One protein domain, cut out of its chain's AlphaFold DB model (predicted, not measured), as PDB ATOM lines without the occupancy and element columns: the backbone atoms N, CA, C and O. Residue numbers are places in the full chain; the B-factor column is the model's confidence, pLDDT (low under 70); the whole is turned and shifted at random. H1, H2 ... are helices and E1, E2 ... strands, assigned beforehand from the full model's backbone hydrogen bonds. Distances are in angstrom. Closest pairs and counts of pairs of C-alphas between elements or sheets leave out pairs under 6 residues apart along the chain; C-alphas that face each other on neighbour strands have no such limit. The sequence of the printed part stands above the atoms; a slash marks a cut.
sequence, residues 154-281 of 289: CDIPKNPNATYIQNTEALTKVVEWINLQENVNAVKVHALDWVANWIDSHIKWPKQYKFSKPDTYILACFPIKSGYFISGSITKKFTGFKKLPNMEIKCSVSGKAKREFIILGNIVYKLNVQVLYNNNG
ATOM      1  N   CYS A 154      42.900 -56.988   0.797       26.75
ATOM      2  CA  CYS A 154      43.913 -57.980   1.172       26.75
ATOM      3  C   CYS A 154      45.046 -57.383   2.025       26.75
ATOM      4  O   CYS A 154      45.737 -58.121   2.723       26.75
ATOM      5  N   ASP A 155      45.210 -56.058   2.007       29.03
ATOM      6  CA  ASP A 155      46.190 -55.342   2.814       29.03
ATOM      7  C   ASP A 155      45.584 -54.849   4.131       29.03
ATOM      8  O   ASP A 155      44.796 -53.902   4.160       29.03
ATOM      9  N   ILE A 156      46.056 -55.394   5.255       36.56
ATOM     10  CA  ILE A 156      46.121 -54.587   6.478       36.56
ATOM     11  C   ILE A 156      47.180 -53.511   6.185       36.56
ATOM     12  O   ILE A 156      48.350 -53.866   6.019       36.56
ATOM     13  N   PRO A 157      46.819 -52.218   6.075       31.48
ATOM     14  CA  PRO A 157      47.768 -51.201   5.642       31.48
ATOM     15  C   PRO A 157      48.929 -51.118   6.633       31.48
ATOM     16  O   PRO A 157      48.712 -51.174   7.842       31.48
ATOM     17  N   LYS A 158      50.162 -50.939   6.134       36.56
ATOM     18  CA  LYS A 158      51.389 -50.910   6.965       36.56
ATOM     19  C   LYS A 158      51.353 -49.858   8.085       36.56
ATOM     20  O   LYS A 158      52.032 -50.023   9.091       36.56
ATOM     21  N   ASN A 159      50.522 -48.825   7.934       40.12
ATOM     22  CA  ASN A 159      49.990 -48.037   9.044       40.12
ATOM     23  C   ASN A 159      48.488 -48.341   9.209       40.12
ATOM     24  O   ASN A 159      47.665 -47.696   8.547       40.12
ATOM     25  N   PRO A 160      48.086 -49.285  10.083       49.81
ATOM     26  CA  PRO A 160      46.698 -49.367  10.499       49.81
ATOM     27  C   PRO A 160      46.375 -48.100  11.287       49.81
ATOM     28  O   PRO A 160      47.178 -47.634  12.094       49.81
ATOM     29  N   ASN A 161      45.178 -47.544  11.101       61.59
ATOM     30  CA  ASN A 161      44.711 -46.391  11.874       61.59
ATOM     31  C   ASN A 161      44.325 -46.828  13.305       61.59
ATOM     32  O   ASN A 161      43.182 -46.664  13.726       61.59
ATOM     33  N   ALA A 162      45.249 -47.446  14.037       66.50
ATOM     34  CA  ALA A 162      45.017 -48.042  15.343       66.50
ATOM     35  C   ALA A 162      44.764 -46.985  16.436       66.50
ATOM     36  O   ALA A 162      45.142 -45.818  16.303       66.50
ATOM     37  N   THR A 163      44.113 -47.394  17.524       72.19
ATOM     38  CA  THR A 163      44.117 -46.680  18.812       72.19
ATOM     39  C   THR A 163      44.536 -47.667  19.893       72.19
ATOM     40  O   THR A 163      43.976 -48.762  19.954       72.19
ATOM     41  N   TYR A 164      45.499 -47.294  20.736       74.00
ATOM     42  CA  TYR A 164      45.836 -48.072  21.925       74.00
ATOM     43  C   TYR A 164      44.880 -47.714  23.071       74.00
ATOM     44  O   TYR A 164      44.666 -46.538  23.367       74.00
ATOM     45  N   ILE A 165      44.315 -48.729  23.716       76.31
ATOM     46  CA  ILE A 165      43.408 -48.610  24.854       76.31
ATOM     47  C   ILE A 165      44.252 -48.415  26.119       76.31
ATOM     48  O   ILE A 165      44.849 -49.358  26.631       76.31
ATOM     49  N   GLN A 166      44.307 -47.179  26.620       71.06
ATOM     50  CA  GLN A 166      45.024 -46.855  27.860       71.06
ATOM     51  C   GLN A 166      44.259 -47.289  29.122       71.06
ATOM     52  O   GLN A 166      44.876 -47.756  30.072       71.06
ATOM     53  N   ASN A 167      42.924 -47.182  29.127       72.50
ATOM     54  CA  ASN A 167      42.074 -47.709  30.198       72.50
ATOM     55  C   ASN A 167      41.563 -49.108  29.808       72.50
ATOM     56  O   ASN A 167      40.628 -49.238  29.016       72.50
ATOM     57  N   THR A 168      42.189 -50.142  30.370       76.69
ATOM     58  CA  THR A 168      41.830 -51.552  30.157       76.69
ATOM     59  C   THR A 168      40.645 -52.020  31.001       76.69
ATOM     60  O   THR A 168      39.985 -52.973  30.610       76.69
ATOM     61  N   GLU A 169      40.310 -51.343  32.102       83.12
ATOM     62  CA  GLU A 169      39.154 -51.670  32.953       83.12
ATOM     63  C   GLU A 169      37.837 -51.602  32.159       83.12
ATOM     64  O   GLU A 169      36.999 -52.502  32.232       83.12
ATOM     65  N   ALA A 170      37.691 -50.571  31.321       81.88
ATOM     66  CA  ALA A 170      36.552 -50.437  30.419       81.88
ATOM     67  C   ALA A 170      36.501 -51.562  29.366       81.88
ATOM     68  O   ALA A 170      35.419 -52.052  29.054       81.88
ATOM     69  N   LEU A 171      37.655 -52.015  28.856       81.12
ATOM     70  CA  LEU A 171      37.729 -53.166  27.946       81.12
ATOM     71  C   LEU A 171      37.312 -54.465  28.653       81.12
ATOM     72  O   LEU A 171      36.555 -55.239  28.073       81.12
ATOM     73  N   THR A 172      37.753 -54.690  29.895       84.38
ATOM     74  CA  THR A 172      37.342 -55.852  30.699       84.38
ATOM     75  C   THR A 172      35.825 -55.883  30.866       84.38
ATOM     76  O   THR A 172      35.204 -56.879  30.509       84.38
ATOM     77  N   LYS A 173      35.209 -54.762  31.260       87.06
ATOM     78  CA  LYS A 173      33.746 -54.639  31.391       87.06
ATOM     79  C   LYS A 173      33.002 -54.872  30.071       87.06
ATOM     80  O   LYS A 173      31.920 -55.457  30.066       87.06
ATOM     81  N   VAL A 174      33.567 -54.446  28.936       84.88
ATOM     82  CA  VAL A 174      33.018 -54.756  27.602       84.88
ATOM     83  C   VAL A 174      33.083 -56.258  27.322       84.88
ATOM     84  O   VAL A 174      32.096 -56.825  26.864       84.88
ATOM     85  N   VAL A 175      34.205 -56.920  27.614       84.25
ATOM     86  CA  VAL A 175      34.363 -58.373  27.427       84.25
ATOM     87  C   VAL A 175      33.422 -59.166  28.337       84.25
ATOM     88  O   VAL A 175      32.770 -60.091  27.862       84.25
ATOM     89  N   GLU A 176      33.306 -58.792  29.611       86.88
ATOM     90  CA  GLU A 176      32.364 -59.384  30.570       86.88
ATOM     91  C   GLU A 176      30.923 -59.273  30.061       86.88
ATOM     92  O   GLU A 176      30.229 -60.284  29.965       86.88
ATOM     93  N   TRP A 177      30.499 -58.074  29.639       88.12
ATOM     94  CA  TRP A 177      29.172 -57.877  29.054       88.12
ATOM     95  C   TRP A 177      28.948 -58.743  27.804       88.12
ATOM     96  O   TRP A 177      27.887 -59.356  27.691       88.12
ATOM     97  N   ILE A 178      29.933 -58.837  26.896       82.38
ATOM     98  CA  ILE A 178      29.837 -59.675  25.687       82.38
ATOM     99  C   ILE A 178      29.733 -61.165  26.049       82.38
ATOM    100  O   ILE A 178      28.939 -61.878  25.442       82.38
ATOM    101  N   ASN A 179      30.491 -61.642  27.039       81.44
ATOM    102  CA  ASN A 179      30.476 -63.047  27.462       81.44
ATOM    103  C   ASN A 179      29.145 -63.467  28.113       81.44
ATOM    104  O   ASN A 179      28.825 -64.654  28.116       81.44
ATOM    105  N   LEU A 180      28.360 -62.511  28.626       84.88
ATOM    106  CA  LEU A 180      26.993 -62.729  29.113       84.88
ATOM    107  C   LEU A 180      25.941 -62.799  27.987       84.88
ATOM    108  O   LEU A 180      24.781 -63.091  28.266       84.88
ATOM    109  N   GLN A 181      26.303 -62.511  26.731       77.19
ATOM    110  CA  GLN A 181      25.372 -62.566  25.600       77.19
ATOM    111  C   GLN A 181      25.369 -63.966  24.979       77.19
ATOM    112  O   GLN A 181      26.419 -64.504  24.616       77.19
ATOM    113  N   GLU A 182      24.187 -64.552  24.789       63.22
ATOM    114  CA  GLU A 182      24.088 -65.859  24.144       63.22
ATOM    115  C   GLU A 182      24.641 -65.831  22.712       63.22
ATOM    116  O   GLU A 182      24.231 -65.037  21.867       63.22
ATOM    117  N   ASN A 183      25.536 -66.775  22.411       62.97
ATOM    118  CA  ASN A 183      25.910 -67.136  21.043       62.97
ATOM    119  C   ASN A 183      26.417 -65.977  20.148       62.97
ATOM    120  O   ASN A 183      26.198 -65.998  18.935       62.97
ATOM    121  N   VAL A 184      27.192 -65.028  20.696       57.53
ATOM    122  CA  VAL A 184      27.861 -63.922  19.953       57.53
ATOM    123  C   VAL A 184      28.602 -64.399  18.694       57.53
ATOM    124  O   VAL A 184      28.620 -63.723  17.673       57.53
ATOM    125  N   ASN A 185      29.195 -65.596  18.740       58.03
ATOM    126  CA  ASN A 185      29.926 -66.201  17.618       58.03
ATOM    127  C   ASN A 185      29.015 -66.920  16.591       58.03
ATOM    128  O   ASN A 185      29.494 -67.649  15.717       58.03
ATOM    129  N   ALA A 186      27.695 -66.752  16.698       51.25
ATOM    130  CA  ALA A 186      26.692 -67.270  15.771       51.25
ATOM    131  C   ALA A 186      25.595 -66.250  15.411       51.25
ATOM    132  O   ALA A 186      25.038 -66.371  14.319       51.25
ATOM    133  N   VAL A 187      25.315 -65.267  16.278       60.69
ATOM    134  CA  VAL A 187      24.307 -64.210  16.101       60.69
ATOM    135  C   VAL A 187      24.957 -62.831  16.282       60.69
ATOM    136  O   VAL A 187      25.740 -62.615  17.199       60.69
ATOM    137  N   LYS A 188      24.608 -61.879  15.407       75.19
ATOM    138  CA  LYS A 188      25.061 -60.479  15.461       75.19
ATOM    139  C   LYS A 188      24.376 -59.746  16.620       75.19
ATOM    140  O   LYS A 188      23.202 -59.402  16.509       75.19
ATOM    141  N   VAL A 189      25.108 -59.476  17.697       82.00
ATOM    142  CA  VAL A 189      24.570 -58.848  18.919       82.00
ATOM    143  C   VAL A 189      24.616 -57.322  18.815       82.00
ATOM    144  O   VAL A 189      25.597 -56.761  18.324       82.00
ATOM    145  N   HIS A 190      23.562 -56.637  19.265       88.94
ATOM    146  CA  HIS A 190      23.531 -55.171  19.368       88.94
ATOM    147  C   HIS A 190      24.229 -54.705  20.649       88.94
ATOM    148  O   HIS A 190      24.056 -55.311  21.704       88.94
ATOM    149  N   ALA A 191      25.053 -53.662  20.561       88.31
ATOM    150  CA  ALA A 191      25.837 -53.177  21.690       88.31
ATOM    151  C   ALA A 191      25.071 -52.124  22.500       88.31
ATOM    152  O   ALA A 191      24.551 -51.163  21.934       88.31
ATOM    153  N   LEU A 192      25.080 -52.263  23.832       89.56
ATOM    154  CA  LEU A 192      24.536 -51.254  24.747       89.56
ATOM    155  C   LEU A 192      25.150 -49.870  24.486       89.56
ATOM    156  O   LEU A 192      26.336 -49.767  24.170       89.56
ATOM    157  N   ASP A 193      24.371 -48.809  24.712       89.94
ATOM    158  CA  ASP A 193      24.758 -47.410  24.470       89.94
ATOM    159  C   ASP A 193      26.162 -47.066  25.008       89.94
ATOM    160  O   ASP A 193      26.948 -46.412  24.325       89.94
ATOM    161  N   TRP A 194      26.526 -47.529  26.209       90.94
ATOM    162  CA  TRP A 194      27.843 -47.254  26.798       90.94
ATOM    163  C   TRP A 194      28.989 -47.992  26.079       90.94
ATOM    164  O   TRP A 194      30.039 -47.395  25.845       90.94
ATOM    165  N   VAL A 195      28.774 -49.241  25.647       88.12
ATOM    166  CA  VAL A 195      29.729 -50.024  24.839       88.12
ATOM    167  C   VAL A 195      29.893 -49.381  23.464       88.12
ATOM    168  O   VAL A 195      31.012 -49.173  22.996       88.12
ATOM    169  N   ALA A 196      28.775 -49.013  22.834       90.56
ATOM    170  CA  ALA A 196      28.748 -48.360  21.534       90.56
ATOM    171  C   ALA A 196      29.505 -47.020  21.557       90.56
ATOM    172  O   ALA A 196      30.347 -46.790  20.689       90.56
ATOM    173  N   ASN A 197      29.264 -46.177  22.569       91.12
ATOM    174  CA  ASN A 197      29.956 -44.897  22.756       91.12
ATOM    175  C   ASN A 197      31.438 -45.068  23.141       91.12
ATOM    176  O   ASN A 197      32.278 -44.286  22.691       91.12
ATOM    177  N   TRP A 198      31.799 -46.092  23.924       89.75
ATOM    178  CA  TRP A 198      33.201 -46.369  24.249       89.75
ATOM    179  C   TRP A 198      33.996 -46.788  23.004       89.75
ATOM    180  O   TRP A 198      35.042 -46.200  22.725       89.75
ATOM    181  N   ILE A 199      33.471 -47.718  22.195       86.88
ATOM    182  CA  ILE A 199      34.082 -48.110  20.911       86.88
ATOM    183  C   ILE A 199      34.166 -46.900  19.965       86.88
ATOM    184  O   ILE A 199      35.201 -46.681  19.335       86.88
ATOM    185  N   ASP A 200      33.113 -46.079  19.902       89.44
ATOM    186  CA  ASP A 200      33.073 -44.851  19.101       89.44
ATOM    187  C   ASP A 200      34.168 -43.842  19.482       89.44
ATOM    188  O   ASP A 200      34.781 -43.247  18.595       89.44
ATOM    189  N   SER A 201      34.469 -43.692  20.777       88.25
ATOM    190  CA  SER A 201      35.492 -42.756  21.272       88.25
ATOM    191  C   SER A 201      36.896 -43.054  20.728       88.25
ATOM    192  O   SER A 201      37.675 -42.140  20.449       88.25
ATOM    193  N   HIS A 202      37.203 -44.331  20.468       84.31
ATOM    194  CA  HIS A 202      38.474 -44.753  19.876       84.31
ATOM    195  C   HIS A 202      38.541 -44.506  18.361       84.31
ATOM    196  O   HIS A 202      39.606 -44.664  17.751       84.31
ATOM    197  N   ILE A 203      37.437 -44.107  17.718       80.69
ATOM    198  CA  ILE A 203      37.282 -44.031  16.262       80.69
ATOM    199  C   ILE A 203      37.295 -42.567  15.786       80.69
ATOM    200  O   ILE A 203      36.365 -41.792  15.969       80.69
ATOM    201  N   LYS A 204      38.371 -42.183  15.082       78.81
ATOM    202  CA  LYS A 204      38.550 -40.825  14.532       78.81
ATOM    203  C   LYS A 204      37.590 -40.560  13.361       78.81
ATOM    204  O   LYS A 204      37.866 -40.971  12.228       78.81
ATOM    205  N   TRP A 205      36.466 -39.896  13.619       81.19
ATOM    206  CA  TRP A 205      35.520 -39.432  12.594       81.19
ATOM    207  C   TRP A 205      35.949 -38.080  11.973       81.19
ATOM    208  O   TRP A 205      36.643 -37.305  12.636       81.19
ATOM    209  N   PRO A 206      35.575 -37.764  10.715       76.88
ATOM    210  CA  PRO A 206      35.917 -36.482  10.086       76.88
ATOM    211  C   PRO A 206      35.208 -35.300  10.763       76.88
ATOM    212  O   PRO A 206      33.980 -35.245  10.785       76.88
ATOM    213  N   LYS A 207      35.973 -34.320  11.268       79.56
ATOM    214  CA  LYS A 207      35.453 -33.177  12.052       79.56
ATOM    215  C   LYS A 207      34.456 -32.274  11.303       79.56
ATOM    216  O   LYS A 207      33.749 -31.503  11.939       79.56
ATOM    217  N   GLN A 208      34.398 -32.350   9.970       76.56
ATOM    218  CA  GLN A 208      33.515 -31.530   9.125       76.56
ATOM    219  C   GLN A 208      32.027 -31.936   9.151       76.56
ATOM    220  O   GLN A 208      31.197 -31.225   8.582       76.56
ATOM    221  N   TYR A 209      31.682 -33.069   9.771       82.31
ATOM    222  CA  TYR A 209      30.308 -33.564   9.867       82.31
ATOM    223  C   TYR A 209      29.867 -33.684  11.330       82.31
ATOM    224  O   TYR A 209      30.620 -34.144  12.188       82.31
ATOM    225  N   LYS A 210      28.610 -33.326  11.600       86.19
ATOM    226  CA  LYS A 210      27.902 -33.685  12.831       86.19
ATOM    227  C   LYS A 210      27.416 -35.128  12.687       86.19
ATOM    228  O   LYS A 210      26.821 -35.473  11.668       86.19
ATOM    229  N   PHE A 211      27.659 -35.963  13.692       87.56
ATOM    230  CA  PHE A 211      27.246 -37.371  13.705       87.56
ATOM    231  C   PHE A 211      26.152 -37.620  14.749       87.56
ATOM    232  O   PHE A 211      26.111 -36.948  15.777       87.56
ATOM    233  N   SER A 212      25.289 -38.606  14.498       91.06
ATOM    234  CA  SER A 212      24.340 -39.128  15.491       91.06
ATOM    235  C   SER A 212      25.042 -39.907  16.611       91.06
ATOM    236  O   SER A 212      26.241 -40.187  16.526       91.06
ATOM    237  N   LYS A 213      24.264 -40.374  17.603       92.06
ATOM    238  CA  LYS A 213      24.653 -41.543  18.410       92.06
ATOM    239  C   LYS A 213      25.118 -42.708  17.506       92.06
ATOM    240  O   LYS A 213      24.604 -42.830  16.383       92.06
ATOM    241  N   PRO A 214      26.074 -43.532  17.962       93.06
ATOM    242  CA  PRO A 214      26.505 -44.727  17.255       93.06
ATOM    243  C   PRO A 214      25.501 -45.876  17.380       93.06
ATOM    244  O   PRO A 214      24.963 -46.134  18.449       93.06
ATOM    245  N   ASP A 215      25.299 -46.581  16.274       91.12
ATOM    246  CA  ASP A 215      24.600 -47.859  16.191       91.12
ATOM    247  C   ASP A 215      25.647 -48.960  15.962       91.12
ATOM    248  O   ASP A 215      26.282 -49.014  14.903       91.12
ATOM    249  N   THR A 216      25.895 -49.782  16.981       92.12
ATOM    250  CA  THR A 216      27.063 -50.673  17.048       92.12
ATOM    251  C   THR A 216      26.634 -52.118  17.253       92.12
ATOM    252  O   THR A 216      25.759 -52.415  18.060       92.12
ATOM    253  N   TYR A 217      27.294 -53.036  16.548       87.81
ATOM    254  CA  TYR A 217      27.057 -54.470  16.654       87.81
ATOM    255  C   TYR A 217      28.364 -55.247  16.811       87.81
ATOM    256  O   TYR A 217      29.345 -54.954  16.122       87.81
ATOM    257  N   ILE A 218      28.339 -56.275  17.657       85.38
ATOM    258  CA  ILE A 218      29.408 -57.263  17.825       85.38
ATOM    259  C   ILE A 218      29.104 -58.478  16.934       85.38
ATOM    260  O   ILE A 218      27.951 -58.891  16.800       85.38
ATOM    261  N   LEU A 219      30.138 -59.016  16.285       80.56
ATOM    262  CA  LEU A 219      30.056 -60.107  15.302       80.56
ATOM    263  C   LEU A 219      30.815 -61.369  15.736       80.56
ATOM    264  O   LEU A 219      30.481 -62.461  15.286       80.56
ATOM    265  N   ALA A 220      31.842 -61.213  16.572       75.31
ATOM    266  CA  ALA A 220      32.542 -62.303  17.237       75.31
ATOM    267  C   ALA A 220      33.267 -61.785  18.487       75.31
ATOM    268  O   ALA A 220      33.714 -60.636  18.524       75.31
ATOM    269  N   CYS A 221      33.427 -62.657  19.480       80.19
ATOM    270  CA  CYS A 221      34.292 -62.442  20.637       80.19
ATOM    271  C   CYS A 221      34.865 -63.778  21.114       80.19
ATOM    272  O   CYS A 221      34.119 -64.745  21.289       80.19
ATOM    273  N   PHE A 222      36.180 -63.850  21.307       73.00
ATOM    274  CA  PHE A 222      36.844 -65.029  21.865       73.00
ATOM    275  C   PHE A 222      38.200 -64.678  22.502       73.00
ATOM    276  O   PHE A 222      38.867 -63.734  22.065       73.00
ATOM    277  N   PRO A 223      38.642 -65.427  23.530       68.88
ATOM    278  CA  PRO A 223      39.961 -65.246  24.124       68.88
ATOM    279  C   PRO A 223      41.083 -65.634  23.151       68.88
ATOM    280  O   PRO A 223      40.956 -66.557  22.343       68.88
ATOM    281  N   ILE A 224      42.214 -64.943  23.267       67.75
ATOM    282  CA  ILE A 224      43.467 -65.197  22.547       67.75
ATOM    283  C   ILE A 224      44.644 -65.125  23.531       67.75
ATOM    284  O   ILE A 224      44.521 -64.597  24.633       67.75
ATOM    285  N   LYS A 225      45.833 -65.606  23.140       60.97
ATOM    286  CA  LYS A 225      47.022 -65.628  24.027       60.97
ATOM    287  C   LYS A 225      47.485 -64.243  24.524       60.97
ATOM    288  O   LYS A 225      48.324 -64.176  25.411       60.97
ATOM    289  N   SER A 226      46.961 -63.159  23.950       63.31
ATOM    290  CA  SER A 226      47.270 -61.761  24.277       63.31
ATOM    291  C   SER A 226      46.026 -60.957  24.704       63.31
ATOM    292  O   SER A 226      45.926 -59.771  24.391       63.31
ATOM    293  N   GLY A 227      45.047 -61.602  25.351       73.31
ATOM    294  CA  GLY A 227      43.792 -60.981  25.791       73.31
ATOM    295  C   GLY A 227      42.593 -61.488  24.994       73.31
ATOM    296  O   GLY A 227      42.320 -62.684  24.987       73.31
ATOM    297  N   TYR A 228      41.881 -60.594  24.306       73.38
ATOM    298  CA  TYR A 228      40.663 -60.934  23.564       73.38
ATOM    299  C   TYR A 228      40.735 -60.497  22.101       73.38
ATOM    300  O   TYR A 228      41.359 -59.487  21.771       73.38
ATOM    301  N   PHE A 229      40.087 -61.274  21.236       76.75
ATOM    302  CA  PHE A 229      39.660 -60.855  19.907       76.75
ATOM    303  C   PHE A 229      38.195 -60.427  20.007       76.75
ATOM    304  O   PHE A 229      37.361 -61.210  20.460       76.75
ATOM    305  N   ILE A 230      37.871 -59.221  19.542       83.06
ATOM    306  CA  ILE A 230      36.491 -58.754  19.348       83.06
ATOM    307  C   ILE A 230      36.394 -58.212  17.922       83.06
ATOM    308  O   ILE A 230      37.259 -57.436  17.519       83.06
ATOM    309  N   SER A 231      35.351 -58.553  17.167       82.56
ATOM    310  CA  SER A 231      35.057 -57.901  15.882       82.56
ATOM    311  C   SER A 231      33.631 -57.366  15.826       82.56
ATOM    312  O   SER A 231      32.725 -57.878  16.489       82.56
ATOM    313  N   GLY A 232      33.424 -56.319  15.031       86.31
ATOM    314  CA  GLY A 232      32.121 -55.681  14.925       86.31
ATOM    315  C   GLY A 232      32.034 -54.591  13.862       86.31
ATOM    316  O   GLY A 232      32.975 -54.322  13.113       86.31
ATOM    317  N   SER A 233      30.867 -53.954  13.811       86.69
ATOM    318  CA  SER A 233      30.573 -52.837  12.913       86.69
ATOM    319  C   SER A 233      29.860 -51.715  13.656       86.69
ATOM    320  O   SER A 233      28.924 -51.983  14.409       86.69
ATOM    321  N   ILE A 234      30.257 -50.474  13.388       89.12
ATOM    322  CA  ILE A 234      29.659 -49.252  13.925       89.12
ATOM    323  C   ILE A 234      29.101 -48.407  12.777       89.12
ATOM    324  O   ILE A 234      29.753 -48.229  11.746       89.12
ATOM    325  N   THR A 235      27.898 -47.872  12.951       88.88
ATOM    326  CA  THR A 235      27.195 -47.045  11.965       88.88
ATOM    327  C   THR A 235      26.734 -45.744  12.609       88.88
ATOM    328  O   THR A 235      26.219 -45.738  13.722       88.88
ATOM    329  N   LYS A 236      26.894 -44.618  11.910       89.12
ATOM    330  CA  LYS A 236      26.400 -43.305  12.351       89.12
ATOM    331  C   LYS A 236      25.684 -42.612  11.204       89.12
ATOM    332  O   LYS A 236      26.184 -42.609  10.078       89.12
ATOM    333  N   LYS A 237      24.541 -41.981  11.478       87.44
ATOM    334  CA  LYS A 237      23.989 -40.968  10.568       87.44
ATOM    335  C   LYS A 237      24.866 -39.718  10.670       87.44
ATOM    336  O   LYS A 237      25.397 -39.436  11.746       87.44
ATOM    337  N   PHE A 238      25.019 -38.973   9.583       85.00
ATOM    338  CA  PHE A 238      25.771 -37.719   9.588       85.00
ATOM    339  C   PHE A 238      25.076 -36.622   8.786       85.00
ATOM    340  O   PHE A 238      24.335 -36.903   7.842       85.00
ATOM    341  N   THR A 239      25.348 -35.374   9.163       82.38
ATOM    342  CA  THR A 239      24.981 -34.160   8.428       82.38
ATOM    343  C   THR A 239      26.148 -33.174   8.431       82.38
ATOM    344  O   THR A 239      26.954 -33.134   9.361       82.38
ATOM    345  N   GLY A 240      26.272 -32.362   7.389       79.62
ATOM    346  CA  GLY A 240      27.264 -31.291   7.330       79.62
ATOM    347  C   GLY A 240      27.317 -30.653   5.953       79.62
ATOM    348  O   GLY A 240      26.393 -30.810   5.160       79.62
ATOM    349  N   PHE A 241      28.403 -29.942   5.668       75.25
ATOM    350  CA  PHE A 241      28.532 -29.156   4.445       75.25
ATOM    351  C   PHE A 241      29.702 -29.632   3.588       75.25
ATOM    352  O   PHE A 241      30.802 -29.859   4.093       75.25
ATOM    353  N   LYS A 242      29.476 -29.733   2.276       71.31
ATOM    354  CA  LYS A 242      30.504 -30.044   1.277       71.31
ATOM    355  C   LYS A 242      30.554 -28.912   0.248       71.31
ATOM    356  O   LYS A 242      29.537 -28.601  -0.365       71.31
ATOM    357  N   LYS A 243      31.729 -28.302   0.052       67.44
ATOM    358  CA  LYS A 243      31.985 -27.445  -1.119       67.44
ATOM    359  C   LYS A 243      32.069 -28.367  -2.339       67.44
ATOM    360  O   LYS A 243      32.800 -29.361  -2.291       67.44
ATOM    361  N   LEU A 244      31.281 -28.104  -3.378       65.50
ATOM    362  CA  LEU A 244      31.386 -28.851  -4.634       65.50
ATOM    363  C   LEU A 244      32.626 -28.382  -5.419       65.50
ATOM    364  O   LEU A 244      33.049 -27.235  -5.254       65.50
ATOM    365  N   PRO A 245      33.233 -29.238  -6.264       55.28
ATOM    366  CA  PRO A 245      34.252 -28.788  -7.207       55.28
ATOM    367  C   PRO A 245      33.710 -27.631  -8.055       55.28
ATOM    368  O   PRO A 245      32.560 -27.668  -8.482       55.28
ATOM    369  N   ASN A 246      34.541 -26.616  -8.283       67.38
ATOM    370  CA  ASN A 246      34.248 -25.452  -9.128       67.38
ATOM    371  C   ASN A 246      33.025 -24.602  -8.710       67.38
ATOM    372  O   ASN A 246      32.575 -23.765  -9.486       67.38
ATOM    373  N   MET A 247      32.514 -24.753  -7.482       62.34
ATOM    374  CA  MET A 247      31.471 -23.888  -6.915       62.34
ATOM    375  C   MET A 247      31.912 -23.279  -5.588       62.34
ATOM    376  O   MET A 247      32.459 -23.967  -4.731       62.34
ATOM    377  N   GLU A 248      31.609 -22.000  -5.380       65.69
ATOM    378  CA  GLU A 248      31.765 -21.295  -4.096       65.69
ATOM    379  C   GLU A 248      30.811 -21.848  -3.017       65.69
ATOM    380  O   GLU A 248      31.153 -21.916  -1.833       65.69
ATOM    381  N   ILE A 249      29.629 -22.287  -3.459       67.19
ATOM    382  CA  ILE A 249      28.491 -22.703  -2.637       67.19
ATOM    383  C   ILE A 249      28.802 -23.991  -1.854       67.19
ATOM    384  O   ILE A 249      29.374 -24.961  -2.361       67.19
ATOM    385  N   LYS A 250      28.382 -24.008  -0.584       71.44
ATOM    386  CA  LYS A 250      28.448 -25.171   0.310       71.44
ATOM    387  C   LYS A 250      27.099 -25.884   0.331       71.44
ATOM    388  O   LYS A 250      26.164 -25.411   0.970       71.44
ATOM    389  N   CYS A 251      27.005 -27.046  -0.305       70.94
ATOM    390  CA  CYS A 251      25.796 -27.863  -0.250       70.94
ATOM    391  C   CYS A 251      25.675 -28.560   1.113       70.94
ATOM    392  O   CYS A 251      26.666 -29.069   1.648       70.94
ATOM    393  N   SER A 252      24.456 -28.617   1.656       76.19
ATOM    394  CA  SER A 252      24.132 -29.500   2.780       76.19
ATOM    395  C   SER A 252      24.142 -30.953   2.303       76.19
ATOM    396  O   SER A 252      23.600 -31.267   1.245       76.19
ATOM    397  N   VAL A 253      24.776 -31.838   3.067       78.12
ATOM    398  CA  VAL A 253      24.930 -33.260   2.746       78.12
ATOM    399  C   VAL A 253      24.576 -34.090   3.974       78.12
ATOM    400  O   VAL A 253      25.022 -33.792   5.085       78.12
ATOM    401  N   SER A 254      23.805 -35.158   3.768       78.19
ATOM    402  CA  SER A 254      23.470 -36.139   4.801       78.19
ATOM    403  C   SER A 254      23.748 -37.569   4.335       78.19
ATOM    404  O   SER A 254      23.903 -37.827   3.139       78.19
ATOM    405  N   GLY A 255      23.833 -38.509   5.274       80.38
ATOM    406  CA  GLY A 255      24.064 -39.910   4.937       80.38
ATOM    407  C   GLY A 255      24.280 -40.819   6.140       80.38
ATOM    408  O   GLY A 255      24.023 -40.444   7.288       80.38
ATOM    409  N   LYS A 256      24.785 -42.023   5.865       79.44
ATOM    410  CA  LYS A 256      25.239 -43.009   6.854       79.44
ATOM    411  C   LYS A 256      26.718 -43.314   6.625       79.44
ATOM    412  O   LYS A 256      27.124 -43.613   5.507       79.44
ATOM    413  N   ALA A 257      27.517 -43.289   7.684       80.31
ATOM    414  CA  ALA A 257      28.893 -43.762   7.663       80.31
ATOM    415  C   ALA A 257      28.991 -45.051   8.488       80.31
ATOM    416  O   ALA A 257      28.704 -45.038   9.686       80.31
ATOM    417  N   LYS A 258      29.392 -46.151   7.846       82.12
ATOM    418  CA  LYS A 258      29.700 -47.436   8.481       82.12
ATOM    419  C   LYS A 258      31.219 -47.605   8.559       82.12
ATOM    420  O   LYS A 258      31.942 -47.235   7.633       82.12
ATOM    421  N   ARG A 259      31.700 -48.177   9.660       81.94
ATOM    422  CA  ARG A 259      33.072 -48.676   9.822       81.94
ATOM    423  C   ARG A 259      33.042 -50.063  10.436       81.94
ATOM    424  O   ARG A 259      32.148 -50.377  11.221       81.94
ATOM    425  N   GLU A 260      34.038 -50.863  10.108       82.62
ATOM    426  CA  GLU A 260      34.280 -52.149  10.753       82.62
ATOM    427  C   GLU A 260      35.485 -52.021  11.688       82.62
ATOM    428  O   GLU A 260      36.347 -51.152  11.516       82.62
ATOM    429  N   PHE A 261      35.517 -52.828  12.741       80.25
ATOM    430  CA  PHE A 261      36.580 -52.773  13.735       80.25
ATOM    431  C   PHE A 261      36.956 -54.165  14.223       80.25
ATOM    432  O   PHE A 261      36.133 -55.083  14.255       80.25
ATOM    433  N   ILE A 262      38.215 -54.288  14.635       79.75
ATOM    434  CA  ILE A 262      38.722 -55.433  15.387       79.75
ATOM    435  C   ILE A 262      39.464 -54.884  16.603       79.75
ATOM    436  O   ILE A 262      40.257 -53.953  16.474       79.75
ATOM    437  N   ILE A 263      39.223 -55.459  17.775       80.38
ATOM    438  CA  ILE A 263      40.012 -55.220  18.981       80.38
ATOM    439  C   ILE A 263      40.870 -56.467  19.211       80.38
ATOM    440  O   ILE A 263      40.332 -57.572  19.271       80.38
ATOM    441  N   LEU A 264      42.193 -56.294  19.287       73.88
ATOM    442  CA  LEU A 264      43.157 -57.356  19.599       73.88
ATOM    443  C   LEU A 264      43.898 -56.973  20.880       73.88
ATOM    444  O   LEU A 264      44.737 -56.068  20.863       73.88
ATOM    445  N   GLY A 265      43.564 -57.625  21.994       72.25
ATOM    446  CA  GLY A 265      44.016 -57.186  23.315       72.25
ATOM    447  C   GLY A 265      43.670 -55.708  23.527       72.25
ATOM    448  O   GLY A 265      42.517 -55.312  23.386       72.25
ATOM    449  N   ASN A 266      44.680 -54.876  23.774       73.06
ATOM    450  CA  ASN A 266      44.505 -53.445  24.044       73.06
ATOM    451  C   ASN A 266      44.526 -52.554  22.781       73.06
ATOM    452  O   ASN A 266      44.744 -51.350  22.898       73.06
ATOM    453  N   ILE A 267      44.357 -53.090  21.565       68.94
ATOM    454  CA  ILE A 267      44.507 -52.311  20.319       68.94
ATOM    455  C   ILE A 267      43.232 -52.363  19.468       68.94
ATOM    456  O   ILE A 267      42.840 -53.430  18.998       68.94
ATOM    457  N   VAL A 268      42.627 -51.196  19.206       74.56
ATOM    458  CA  VAL A 268      41.481 -51.035  18.292       74.56
ATOM    459  C   VAL A 268      41.974 -50.749  16.874       74.56
ATOM    460  O   VAL A 268      42.421 -49.640  16.567       74.56
ATOM    461  N   TYR A 269      41.837 -51.730  15.989       68.31
ATOM    462  CA  TYR A 269      42.051 -51.617  14.549       68.31
ATOM    463  C   TYR A 269      40.768 -51.141  13.859       68.31
ATOM    464  O   TYR A 269      39.672 -51.618  14.149       68.31
ATOM    465  N   LYS A 270      40.912 -50.206  12.917       68.19
ATOM    466  CA  LYS A 270      39.808 -49.639  12.126       68.19
ATOM    467  C   LYS A 270      39.906 -50.150  10.697       68.19
ATOM    468  O   LYS A 270      40.921 -49.921  10.042       68.19
ATOM    469  N   LEU A 271      38.847 -50.800  10.232       56.47
ATOM    470  CA  LEU A 271      38.710 -51.333   8.884       56.47
ATOM    471  C   LEU A 271      37.667 -50.505   8.119       56.47
ATOM    472  O   LEU A 271      36.624 -50.152   8.665       56.47
ATOM    473  N   ASN A 272      38.004 -50.174   6.870       53.66
ATOM    474  CA  ASN A 272      37.164 -49.633   5.792       53.66
ATOM    475  C   ASN A 272      35.995 -48.698   6.177       53.66
ATOM    476  O   ASN A 272      34.957 -49.111   6.691       53.66
ATOM    477  N   VAL A 273      36.117 -47.417   5.811       52.09
ATOM    478  CA  VAL A 273      35.030 -46.439   5.964       52.09
ATOM    479  C   VAL A 273      34.114 -46.475   4.741       52.09
ATOM    480  O   VAL A 273      34.461 -45.940   3.690       52.09
ATOM    481  N   GLN A 274      32.922 -47.050   4.883       54.84
ATOM    482  CA  GLN A 274      31.863 -46.952   3.875       54.84
ATOM    483  C   GLN A 274      31.006 -45.716   4.171       54.84
ATOM    484  O   GLN A 274      30.367 -45.634   5.222       54.84
ATOM    485  N   VAL A 275      30.994 -44.740   3.258       55.25
ATOM    486  CA  VAL A 275      30.183 -43.516   3.370       55.25
ATOM    487  C   VAL A 275      29.078 -43.556   2.321       55.25
ATOM    488  O   VAL A 275      29.331 -43.352   1.137       55.25
ATOM    489  N   LEU A 276      27.853 -43.819   2.769       59.00
ATOM    490  CA  LEU A 276      26.647 -43.796   1.950       59.00
ATOM    491  C   LEU A 276      26.022 -42.404   2.049       59.00
ATOM    492  O   LEU A 276      25.588 -41.997   3.128       59.00
ATOM    493  N   TYR A 277      25.988 -41.674   0.938       60.28
ATOM    494  CA  TYR A 277      25.346 -40.364   0.856       60.28
ATOM    495  C   TYR A 277      23.862 -40.520   0.518       60.28
ATOM    496  O   TYR A 277      23.508 -41.149  -0.477       60.28
ATOM    497  N   ASN A 278      22.996 -39.915   1.326       56.91
ATOM    498  CA  ASN A 278      21.573 -39.811   1.030       56.91
ATOM    499  C   ASN A 278      21.351 -38.562   0.171       56.91
ATOM    500  O   ASN A 278      21.114 -37.472   0.695       56.91
ATOM    501  N   ASN A 279      21.410 -38.726  -1.154       46.00
ATOM    502  CA  ASN A 279      21.062 -37.685  -2.126       46.00
ATOM    503  C   ASN A 279      19.535 -37.468  -2.203       46.00
ATOM    504  O   ASN A 279      18.949 -37.443  -3.281       46.00
ATOM    505  N   ASN A 280      18.880 -37.249  -1.059       42.44
ATOM    506  CA  ASN A 280      17.478 -36.830  -0.961       42.44
ATOM    507  C   ASN A 280      17.338 -35.329  -1.316       42.44
ATOM    508  O   ASN A 280      16.687 -34.557  -0.615       42.44
ATOM    509  N   GLY A 281      18.003 -34.910  -2.395       38.84
ATOM    510  CA  GLY A 281      18.079 -33.543  -2.897       38.84
ATOM    511  C   GLY A 281      16.841 -33.142  -3.689       38.84
ATOM    512  O   GLY A 281      16.959 -32.741  -4.846       38.84
TER     513      GLY A 281
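Overview. This is residues 154 to 281 of the 289 residues of an uncharacterized protein of Nematocida parisii (strain ERTm1 / ATCC PRA-289) (UniProt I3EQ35). A long, twisted antiparallel sheet is covered on one face, over part of its length, by two helices, H1 and H2, that run across its strands. The long hairpin of E3 and E4 makes the longest axis and runs past the helices to its turn at residues 244 to 249, at one end of the domain. The printed part has 128 residues, with named elements in the order H1, H2, E1, E2, E3, E4, E5; the class is mixed, helices and strands. The sheet is branched: E3 has E1 and E2 on one side and E4 on the other, and E5 is beside E4. The whole is only just compact, close to loose, with a radius of gyration of the C-alphas of 16.7 A and spans of 54 by 32 by 28 A.

Arrangement. Along the printed part come H1, residues 168 to 179, H2, residues 193 to 201, and the strands E1, residues 209 to 211, E2, residues 215 to 224, E3, residues 227 to 243, E4, residues 250 to 264, and E5, residues 267 to 277. Before H1, residues 163 to 164 pair antiparallel with residues 267 to 268 of E5. H1 is on the sheet at a height of 9.9 A, over E2 and E3, and runs across the strands, at 83 degrees to E2 on the local plane; its closest C-alphas to E2 are those of Ile 178 and Cys 221, 7.3 A. H2, on the same face, has a height over the sheet of 8.7 A and lies over E3, but only just, with 3 of its 9 C-alphas falling on it. The helices are close but not clearly touching, the closest C-alphas being those of Val 174 and Val 195, 6.4 A, at a steep tilt of 46 degrees, opposite ways. In both helices every O i to N i+4 pair is within hydrogen-bond range. E1 is antiparallel to E3, with N 210 and O 239 2.8 A apart. E2, E3, E4 and E5 form a meander, each strand the antiparallel neighbour of the one before, in three hairpins; within hydrogen-bond range are N 217 and O 233 at 2.9 A, N 236 and O 257 at 2.9 A, and N 258 and O 274 at 2.8 A. E2 and E5 are apart.

Along the chain. H1 begins at C-alpha 168, (41.830, -51.552, 30.157), and is 16.4 A long; H2 is 12.1 A and E1 6.2 A. E2, 26.4 A, bends by 53 degrees at residue 219; E3, 44.6 A, by 69 degrees at residue 240; E4, 40.3 A, by 60 degrees at residue 253. E5, 29.8 A, ends at C-alpha 277, (25.346, -40.364, 0.856).

Size, cuts and confidence. The two C-alphas farthest apart are those of Lys 225 and Glu 248, 54.7 A. The printed part has no cut, and the link from H1 to H2, 13 residues, is long. The mean pLDDT of the printed part is 73.8; residues 154 to 162 and 269 to 281 are among those under 70.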